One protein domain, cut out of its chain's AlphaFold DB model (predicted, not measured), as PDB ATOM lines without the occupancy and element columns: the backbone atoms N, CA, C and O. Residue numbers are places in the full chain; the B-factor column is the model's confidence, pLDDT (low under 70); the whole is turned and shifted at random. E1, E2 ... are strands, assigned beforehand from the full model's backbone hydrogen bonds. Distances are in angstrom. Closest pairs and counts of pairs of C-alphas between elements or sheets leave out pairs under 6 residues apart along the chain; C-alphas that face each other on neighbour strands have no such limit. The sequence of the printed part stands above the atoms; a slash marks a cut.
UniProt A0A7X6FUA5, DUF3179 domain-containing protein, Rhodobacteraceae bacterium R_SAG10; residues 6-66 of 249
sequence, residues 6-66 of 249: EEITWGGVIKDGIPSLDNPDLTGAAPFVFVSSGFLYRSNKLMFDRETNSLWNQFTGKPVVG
ATOM      1  N   GLU A   6      29.864  18.951  44.068       81.06
ATOM      2  CA  GLU A   6      28.775  18.816  43.096       81.06
ATOM      3  C   GLU A   6      27.883  20.065  42.971       81.06
ATOM      4  O   GLU A   6      27.153  20.204  41.994       81.06
ATOM      5  N   GLU A   7      27.938  20.991  43.934       82.44
ATOM      6  CA  GLU A   7      27.230  22.276  43.861       82.44
ATOM      7  C   GLU A   7      28.052  23.363  43.140       82.44
ATOM      8  O   GLU A   7      27.582  24.498  42.996       82.44
ATOM      9  N   ILE A   8      29.278  23.041  42.707       83.19
ATOM     10  CA  ILE A   8      30.160  23.948  41.973       83.19
ATOM     11  C   ILE A   8      29.999  23.709  40.472       83.19
ATOM     12  O   ILE A   8      30.210  22.607  39.974       83.19
ATOM     13  N   THR A   9      29.669  24.767  39.735       83.25
ATOM     14  CA  THR A   9      29.491  24.724  38.280       83.25
ATOM     15  C   THR A   9      30.547  25.559  37.566       83.25
ATOM     16  O   THR A   9      31.072  26.531  38.111       83.25
ATOM     17  N   TRP A  10      30.885  25.182  36.334       79.44
ATOM     18  CA  TRP A  10      31.766  25.977  35.484       79.44
ATOM     19  C   TRP A  10      30.970  27.041  34.719       79.44
ATOM     20  O   TRP A  10      29.924  26.765  34.138       79.44
ATOM     21  N   GLY A  11      31.483  28.268  34.743       69.25
ATOM     22  CA  GLY A  11      30.826  29.490  34.298       69.25
ATOM     23  C   GLY A  11      31.120  29.914  32.859       69.25
ATOM     24  O   GLY A  11      30.874  31.067  32.522       69.25
ATOM     25  N   GLY A  12      31.686  29.055  32.009       60.00
ATOM     26  CA  GLY A  12      31.711  29.337  30.568       60.00
ATOM     27  C   GLY A  12      32.822  30.246  30.036       60.00
ATOM     28  O   GLY A  12      32.878  30.452  28.828       60.00
ATOM     29  N   VAL A  13      33.684  30.830  30.874       55.25
ATOM     30  CA  VAL A  13      34.629  31.860  30.402       55.25
ATOM     31  C   VAL A  13      35.779  31.216  29.620       55.25
ATOM     32  O   VAL A  13      36.669  30.598  30.207       55.25
ATOM     33  N   ILE A  14      35.770  31.388  28.296       45.59
ATOM     34  CA  ILE A  14      36.954  31.202  27.448       45.59
ATOM     35  C   ILE A  14      37.959  32.305  27.827       45.59
ATOM     36  O   ILE A  14      37.587  33.394  28.266       45.59
ATOM     37  N   LYS A  15      39.258  31.997  27.786       41.28
ATOM     38  CA  LYS A  15      40.334  32.911  28.196       41.28
ATOM     39  C   LYS A  15      40.460  34.068  27.187       41.28
ATOM     40  O   LYS A  15      41.370  34.079  26.368       41.28
ATOM     41  N   ASP A  16      39.571  35.054  27.267       40.75
ATOM     42  CA  ASP A  16      39.415  36.123  26.265       40.75
ATOM     43  C   ASP A  16      40.352  37.327  26.497       40.75
ATOM     44  O   ASP A  16      39.940  38.482  26.407       40.75
ATOM     45  N   GLY A  17      41.623  37.076  26.827       40.72
ATOM     46  CA  GLY A  17      42.680  38.095  26.739       40.72
ATOM     47  C   GLY A  17      42.503  39.372  27.575       40.72
ATOM     48  O   GLY A  17      43.134  40.373  27.247       40.72
ATOM     49  N   ILE A  18      41.680  39.377  28.634       44.47
ATOM     50  CA  ILE A  18      41.625  40.506  29.580       44.47
ATOM     51  C   ILE A  18      43.009  40.616  30.243       44.47
ATOM     52  O   ILE A  18      43.401  39.667  30.931       44.47
ATOM     53  N   PRO A  19      43.753  41.723  30.053       38.34
ATOM     54  CA  PRO A  19      45.068  41.886  30.659       38.34
ATOM     55  C   PRO A  19      44.946  41.846  32.183       38.34
ATOM     56  O   PRO A  19      44.078  42.510  32.761       38.34
ATOM     57  N   SER A  20      45.789  41.054  32.840       43.97
ATOM     58  CA  SER A  20      45.956  41.131  34.287       43.97
ATOM     59  C   SER A  20      46.626  42.448  34.664       43.97
ATOM     60  O   SER A  20      47.390  43.026  33.894       43.97
ATOM     61  N   LEU A  21      46.339  42.937  35.870       41.41
ATOM     62  CA  LEU A  21      47.199  43.930  36.498       41.41
ATOM     63  C   LEU A  21      48.489  43.192  36.892       41.41
ATOM     64  O   LEU A  21      48.496  42.441  37.869       41.41
ATOM     65  N   ASP A  22      49.532  43.318  36.079       42.62
ATOM     66  CA  ASP A  22      50.782  42.596  36.290       42.62
ATOM     67  C   ASP A  22      51.613  43.294  37.379       42.62
ATOM     68  O   ASP A  22      52.061  44.423  37.204       42.62
ATOM     69  N   ASN A  23      51.784  42.605  38.513       43.97
ATOM     70  CA  ASN A  23      52.742  42.895  39.589       43.97
ATOM     71  C   ASN A  23      52.763  44.351  40.126       43.97
ATOM     72  O   ASN A  23      53.717  45.089  39.878       43.97
ATOM     73  N   PRO A  24      51.757  44.790  40.911       49.16
ATOM     74  CA  PRO A  24      51.899  46.018  41.691       49.16
ATOM     75  C   PRO A  24      52.988  45.856  42.766       49.16
ATOM     76  O   PRO A  24      53.155  44.769  43.317       49.16
ATOM     77  N   ASP A  25      53.692  46.939  43.102       43.31
ATOM     78  CA  ASP A  25      54.582  46.965  44.267       43.31
ATOM     79  C   ASP A  25      53.762  46.781  45.551       43.31
ATOM     80  O   ASP A  25      52.819  47.527  45.835       43.31
ATOM     81  N   LEU A  26      54.122  45.765  46.335       48.69
ATOM     82  CA  LEU A  26      53.420  45.371  47.553       48.69
ATOM     83  C   LEU A  26      54.382  45.478  48.739       48.69
ATOM     84  O   LEU A  26      55.470  44.907  48.728       48.69
ATOM     85  N   THR A  27      53.983  46.213  49.779       42.38
ATOM     86  CA  THR A  27      54.738  46.323  51.036       42.38
ATOM     87  C   THR A  27      54.173  45.348  52.077       42.38
ATOM     88  O   THR A  27      52.970  45.330  52.330       42.38
ATOM     89  N   GLY A  28      55.043  44.535  52.695       55.31
ATOM     90  CA  GLY A  28      54.680  43.519  53.699       55.31
ATOM     91  C   GLY A  28      54.419  42.116  53.125       55.31
ATOM     92  O   GLY A  28      54.467  41.930  51.917       55.31
ATOM     93  N   ALA A  29      54.208  41.119  54.003       58.78
ATOM     94  CA  ALA A  29      54.066  39.690  53.669       58.78
ATOM     95  C   ALA A  29      53.224  39.425  52.403       58.78
ATOM     96  O   ALA A  29      52.213  40.096  52.200       58.78
ATOM     97  N   ALA A  30      53.628  38.437  51.588       67.81
ATOM     98  CA  ALA A  30      53.011  38.140  50.293       67.81
ATOM     99  C   ALA A  30      51.470  38.068  50.406       67.81
ATOM    100  O   ALA A  30      50.955  37.218  51.141       67.81
ATOM    101  N   PRO A  31      50.725  38.982  49.756       79.25
ATOM    102  CA  PRO A  31      49.274  39.028  49.873       79.25
ATOM    103  C   PRO A  31      48.628  37.887  49.090       79.25
ATOM    104  O   PRO A  31      49.186  37.394  48.113       79.25
ATOM    105  N   PHE A  32      47.400  37.517  49.460       84.56
ATOM    106  CA  PHE A  32      46.583  36.654  48.608       84.56
ATOM    107  C   PHE A  32      46.334  37.328  47.256       84.56
ATOM    108  O   PHE A  32      45.843  38.461  47.199       84.56
ATOM    109  N   VAL A  33      46.620  36.610  46.171       88.56
ATOM    110  CA  VAL A  33      46.400  37.086  44.801       88.56
ATOM    111  C   VAL A  33      45.200  36.355  44.216       88.56
ATOM    112  O   VAL A  33      45.289  35.198  43.798       88.56
ATOM    113  N   PHE A  34      44.062  37.049  44.174       90.69
ATOM    114  CA  PHE A  34      42.814  36.495  43.659       90.69
ATOM    115  C   PHE A  34      42.661  36.702  42.156       90.69
ATOM    116  O   PHE A  34      42.720  37.822  41.651       90.69
ATOM    117  N   VAL A  35      42.347  35.620  41.450       87.62
ATOM    118  CA  VAL A  35      41.991  35.637  40.030       87.62
ATOM    119  C   VAL A  35      40.607  35.034  39.798       87.62
ATOM    120  O   VAL A  35      39.954  34.493  40.700       87.62
ATOM    121  N   SER A  36      40.105  35.170  38.570       86.19
ATOM    122  CA  SER A  36      38.872  34.494  38.177       86.19
ATOM    123  C   SER A  36      39.110  32.993  38.057       86.19
ATOM    124  O   SER A  36      39.976  32.577  37.297       86.19
ATOM    125  N   SER A  37      38.339  32.191  38.792       87.81
ATOM    126  CA  SER A  37      38.440  30.728  38.727       87.81
ATOM    127  C   SER A  37      37.635  30.118  37.575       87.81
ATOM    128  O   SER A  37      37.852  28.969  37.212       87.81
ATOM    129  N   GLY A  38      36.656  30.860  37.043       86.44
ATOM    130  CA  GLY A  38      35.621  30.310  36.165       86.44
ATOM    131  C   GLY A  38      34.582  29.449  36.893       86.44
ATOM    132  O   GLY A  38      33.588  29.092  36.279       86.44
ATOM    133  N   PHE A  39      34.752  29.149  38.182       90.00
ATOM    134  CA  PHE A  39      33.813  28.357  38.971       90.00
ATOM    135  C   PHE A  39      32.805  29.222  39.720       90.00
ATOM    136  O   PHE A  39      33.114  30.307  40.230       90.00
ATOM    137  N   LEU A  40      31.592  28.695  39.821       89.88
ATOM    138  CA  LEU A  40      30.456  29.318  40.468       89.88
ATOM    139  C   LEU A  40      29.889  28.387  41.534       89.88
ATOM    140  O   LEU A  40      29.803  27.180  41.343       89.88
ATOM    141  N   TYR A  41      29.438  28.967  42.637       88.88
ATOM    142  CA  TYR A  41      28.598  28.313  43.629       88.88
ATOM    143  C   TYR A  41      27.332  29.144  43.798       88.88
ATOM    144  O   TYR A  41      27.411  30.330  44.126       88.88
ATOM    145  N   ARG A  42      26.160  28.545  43.558       87.50
ATOM    146  CA  ARG A  42      24.861  29.249  43.576       87.50
ATOM    147  C   ARG A  42      24.856  30.516  42.704       87.50
ATOM    148  O   ARG A  42      24.469  31.591  43.161       87.50
ATOM    149  N   SER A  43      25.319  30.390  41.455       87.69
ATOM    150  CA  SER A  43      25.461  31.496  40.483       87.69
ATOM    151  C   SER A  43      26.371  32.643  40.954       87.69
ATOM    152  O   SER A  43      26.344  33.748  40.418       87.69
ATOM    153  N   ASN A  44      27.187  32.396  41.981       88.12
ATOM    154  CA  ASN A  44      28.080  33.375  42.575       88.12
ATOM    155  C   ASN A  44      29.536  32.932  42.396       88.12
ATOM    156  O   ASN A  44      29.855  31.754  42.551       88.12
ATOM    157  N   LYS A  45      30.425  33.868  42.063       90.56
ATOM    158  CA  LYS A  45      31.818  33.571  41.727       90.56
ATOM    159  C   LYS A  45      32.581  32.987  42.916       90.56
ATOM    160  O   LYS A  45      32.563  33.533  44.022       90.56
ATOM    161  N   LEU A  46      33.331  31.922  42.645       92.12
ATOM    162  CA  LEU A  46      34.440  31.492  43.486       92.12
ATOM    163  C   LEU A  46      35.726  32.166  42.991       92.12
ATOM    164  O   LEU A  46      36.035  32.161  41.799       92.12
ATOM    165  N   MET A  47      36.471  32.798  43.885       94.00
ATOM    166  CA  MET A  47      37.761  33.416  43.567       94.00
ATOM    167  C   MET A  47      38.859  32.372  43.745       94.00
ATOM    168  O   MET A  47      38.825  31.633  44.722       94.00
ATOM    169  N   PHE A  48      39.820  32.301  42.828       92.38
ATOM    170  CA  PHE A  48      40.979  31.420  42.985       92.38
ATOM    171  C   PHE A  48      42.143  32.212  43.571       92.38
ATOM    172  O   PHE A  48      42.509  33.243  43.012       92.38
ATOM    173  N   ASP A  49      42.694  31.744  44.686       92.50
ATOM    174  CA  ASP A  49      43.910  32.285  45.292       92.50
ATOM    175  C   ASP A  49      45.137  31.558  44.734       92.50
ATOM    176  O   ASP A  49      45.303  30.355  44.957       92.50
ATOM    177  N   ARG A  50      45.994  32.292  44.018       88.06
ATOM    178  CA  ARG A  50      47.189  31.735  43.369       88.06
ATOM    179  C   ARG A  50      48.257  31.273  44.353       88.06
ATOM    180  O   ARG A  50      49.025  30.383  44.005       88.06
ATOM    181  N   GLU A  51      48.298  31.843  45.553       88.62
ATOM    182  CA  GLU A  51      49.355  31.543  46.521       88.62
ATOM    183  C   GLU A  51      49.119  30.206  47.223       88.62
ATOM    184  O   GLU A  51      50.059  29.474  47.534       88.62
ATOM    185  N   THR A  52      47.852  29.855  47.461       89.25
ATOM    186  CA  THR A  52      47.497  28.635  48.204       89.25
ATOM    187  C   THR A  52      46.747  27.597  47.389       89.25
ATOM    188  O   THR A  52      46.472  26.516  47.904       89.25
ATOM    189  N   ASN A  53      46.413  27.898  46.132       89.75
ATOM    190  CA  ASN A  53      45.572  27.061  45.277       89.75
ATOM    191  C   ASN A  53      44.205  26.743  45.909       89.75
ATOM    192  O   ASN A  53      43.676  25.639  45.767       89.75
ATOM    193  N   SER A  54      43.629  27.715  46.623       92.56
ATOM    194  CA  SER A  54      42.324  27.582  47.278       92.56
ATOM    195  C   SER A  54      41.240  28.355  46.523       92.56
ATOM    196  O   SER A  54      41.487  29.439  45.990       92.56
ATOM    197  N   LEU A  55      40.010  27.834  46.513       94.12
ATOM    198  CA  LEU A  55      38.829  28.578  46.068       94.12
ATOM    199  C   LEU A  55      38.161  29.261  47.255       94.12
ATOM    200  O   LEU A  55      37.927  28.643  48.293       94.12
ATOM    201  N   TRP A  56      37.795  30.523  47.067       94.62
ATOM    202  CA  TRP A  56      37.195  31.377  48.082       94.62
ATOM    203  C   TRP A  56      35.810  31.846  47.657       94.62
ATOM    204  O   TRP A  56      35.602  32.302  46.533       94.62
ATOM    205  N   ASN A  57      34.848  31.779  48.573       92.75
ATOM    206  CA  ASN A  57      33.517  32.326  48.350       92.75
ATOM    207  C   ASN A  57      33.561  33.854  48.486       92.75
ATOM    208  O   ASN A  57      33.802  34.365  49.581       92.75
ATOM    209  N   GLN A  58      33.301  34.587  47.398       88.06
ATOM    210  CA  GLN A  58      33.410  36.052  47.399       88.06
ATOM    211  C   GLN A  58      32.424  36.746  48.348       88.06
ATOM    212  O   GLN A  58      32.702  37.830  48.851       88.06
ATOM    213  N   PHE A  59      31.272  36.126  48.611       86.25
ATOM    214  CA  PHE A  59      30.238  36.712  49.457       86.25
ATOM    215  C   PHE A  59      30.551  36.561  50.946       86.25
ATOM    216  O   PHE A  59      30.237  37.450  51.734       86.25
ATOM    217  N   THR A  60      31.167  35.446  51.348       87.75
ATOM    218  CA  THR A  60      31.532  35.203  52.753       87.75
ATOM    219  C   THR A  60      32.991  35.506  53.066       87.75
ATOM    220  O   THR A  60      33.337  35.533  54.235       87.75
ATOM    221  N   GLY A  61      33.857  35.664  52.063       90.94
ATOM    222  CA  GLY A  61      35.292  35.865  52.265       90.94
ATOM    223  C   GLY A  61      36.020  34.648  52.846       90.94
ATOM    224  O   GLY A  61      37.068  34.817  53.455       90.94
ATOM    225  N   LYS A  62      35.477  33.431  52.693       93.69
ATOM    226  CA  LYS A  62      36.039  32.196  53.282       93.69
ATOM    227  C   LYS A  62      36.600  31.278  52.203       93.69
ATOM    228  O   LYS A  62      35.954  31.172  51.154       93.69
ATOM    229  N   PRO A  63      37.714  30.571  52.455       94.06
ATOM    230  CA  PRO A  63      38.115  29.455  51.615       94.06
ATOM    231  C   PRO A  63      37.099  28.320  51.775       94.06
ATOM    232  O   PRO A  63      36.600  28.050  52.871       94.06
ATOM    233  N   VAL A  64      36.752  27.687  50.663       94.75
ATOM    234  CA  VAL A  64      35.708  26.655  50.593       94.75
ATOM    235  C   VAL A  64      36.188  25.367  49.935       94.75
ATOM    236  O   VAL A  64      35.600  24.322  50.185       94.75
ATOM    237  N   VAL A  65      37.258  25.428  49.138       93.19
ATOM    238  CA  VAL A  65      37.928  24.270  48.528       93.19
ATOM    239  C   VAL A  65      39.435  24.524  48.526       93.19
ATOM    240  O   VAL A  65      39.859  25.663  48.339       93.19
ATOM    241  N   GLY A  66      40.234  23.470  48.689       91.50
ATOM    242  CA  GLY A  66      41.698  23.527  48.632       91.50
ATOM    243  C   GLY A  66      42.368  23.565  50.012       91.50
ATOM    244  O   GLY A  66      41.695  23.359  51.020       91.50
TER     245      GLY A  66
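AT A GLANCE: This is residues 6 to 66 of the 249 residues of the protein "DUF3179 domain-containing protein" of Rhodobacteraceae bacterium R_SAG10 (UniProt A0A7X6FUA5). A single strongly twisted, curled sheet of five strands makes the body, with a wide loop, residues 11 to 33, swinging far out from it between E1 and E2; of this loop residues 21 to 29 stick out free. E2 bends by 83 degrees at residue 38, and past the bend it pairs with E1 at one edge of the sheet. The printed part has 61 residues with no named helix and five named strands, whose order across the sheet is that along the chain, E1 E2 E3 E4 E5, all antiparallel. The class is all strand, though only 25 of the 61 residues are in named elements. The whole is only just loose, close to compact, with a radius of gyration of the C-alphas of 12.8 A, and spans 38 by 27 by 17 A.

HOW THE PARTS SIT: E2, residues 34 to 41, and E3, residues 44 to 49, are antiparallel neighbours at 142 degrees and form a hairpin; N 35 and O 48 are 2.8 A apart, within hydrogen-bond range. E3 also forms a hairpin with E4, residues 54 to 57, at 149 degrees, with N 47 and O 56 at 2.8 A. E4 and the edge strand E5, residues 62 to 65, form a hairpin at 128 degrees, with N 57 and O 62 at 2.9 A. At the other edge E1, residues 8 to 10, is antiparallel to E2 at 111 degrees, a hairpin with a long link, with N 9 and O 40 at 2.9 A. The five strands form a meander, each the antiparallel neighbour of the one before. From edge to edge the strands' lines turn by 76 degrees. E1 is apart from E4 and E5, and E2 is apart from E5.

IN THESE COORDINATES: E2 is the longest strand by residues and measures 16.4 A from C-alpha 34 at (42.814, 36.495, 43.659) to C-alpha 41. E3 measures 16.1 A, E4 10.1 A and E5 9.4 A, ending at C-alpha 65 at (37.928, 24.270, 48.528). E1 measures 7.0 A and begins at C-alpha 8 at (30.160, 23.948, 41.973).

THE WHOLE: The two C-alphas farthest apart are those of Glu 6 and Thr 27, 38.6 A. Without residues 21 to 29, which stand free, the body spans 29 by 28 by 17 A. The link from E1 to E2, 23 residues, is long; the links E2 to E3, E3 to E4 and E4 to E5 are tight. The printed part has no cut. The mean pLDDT of the printed part is 75.7, and residues 11 to 30 are under 70, where the model's confidence is low.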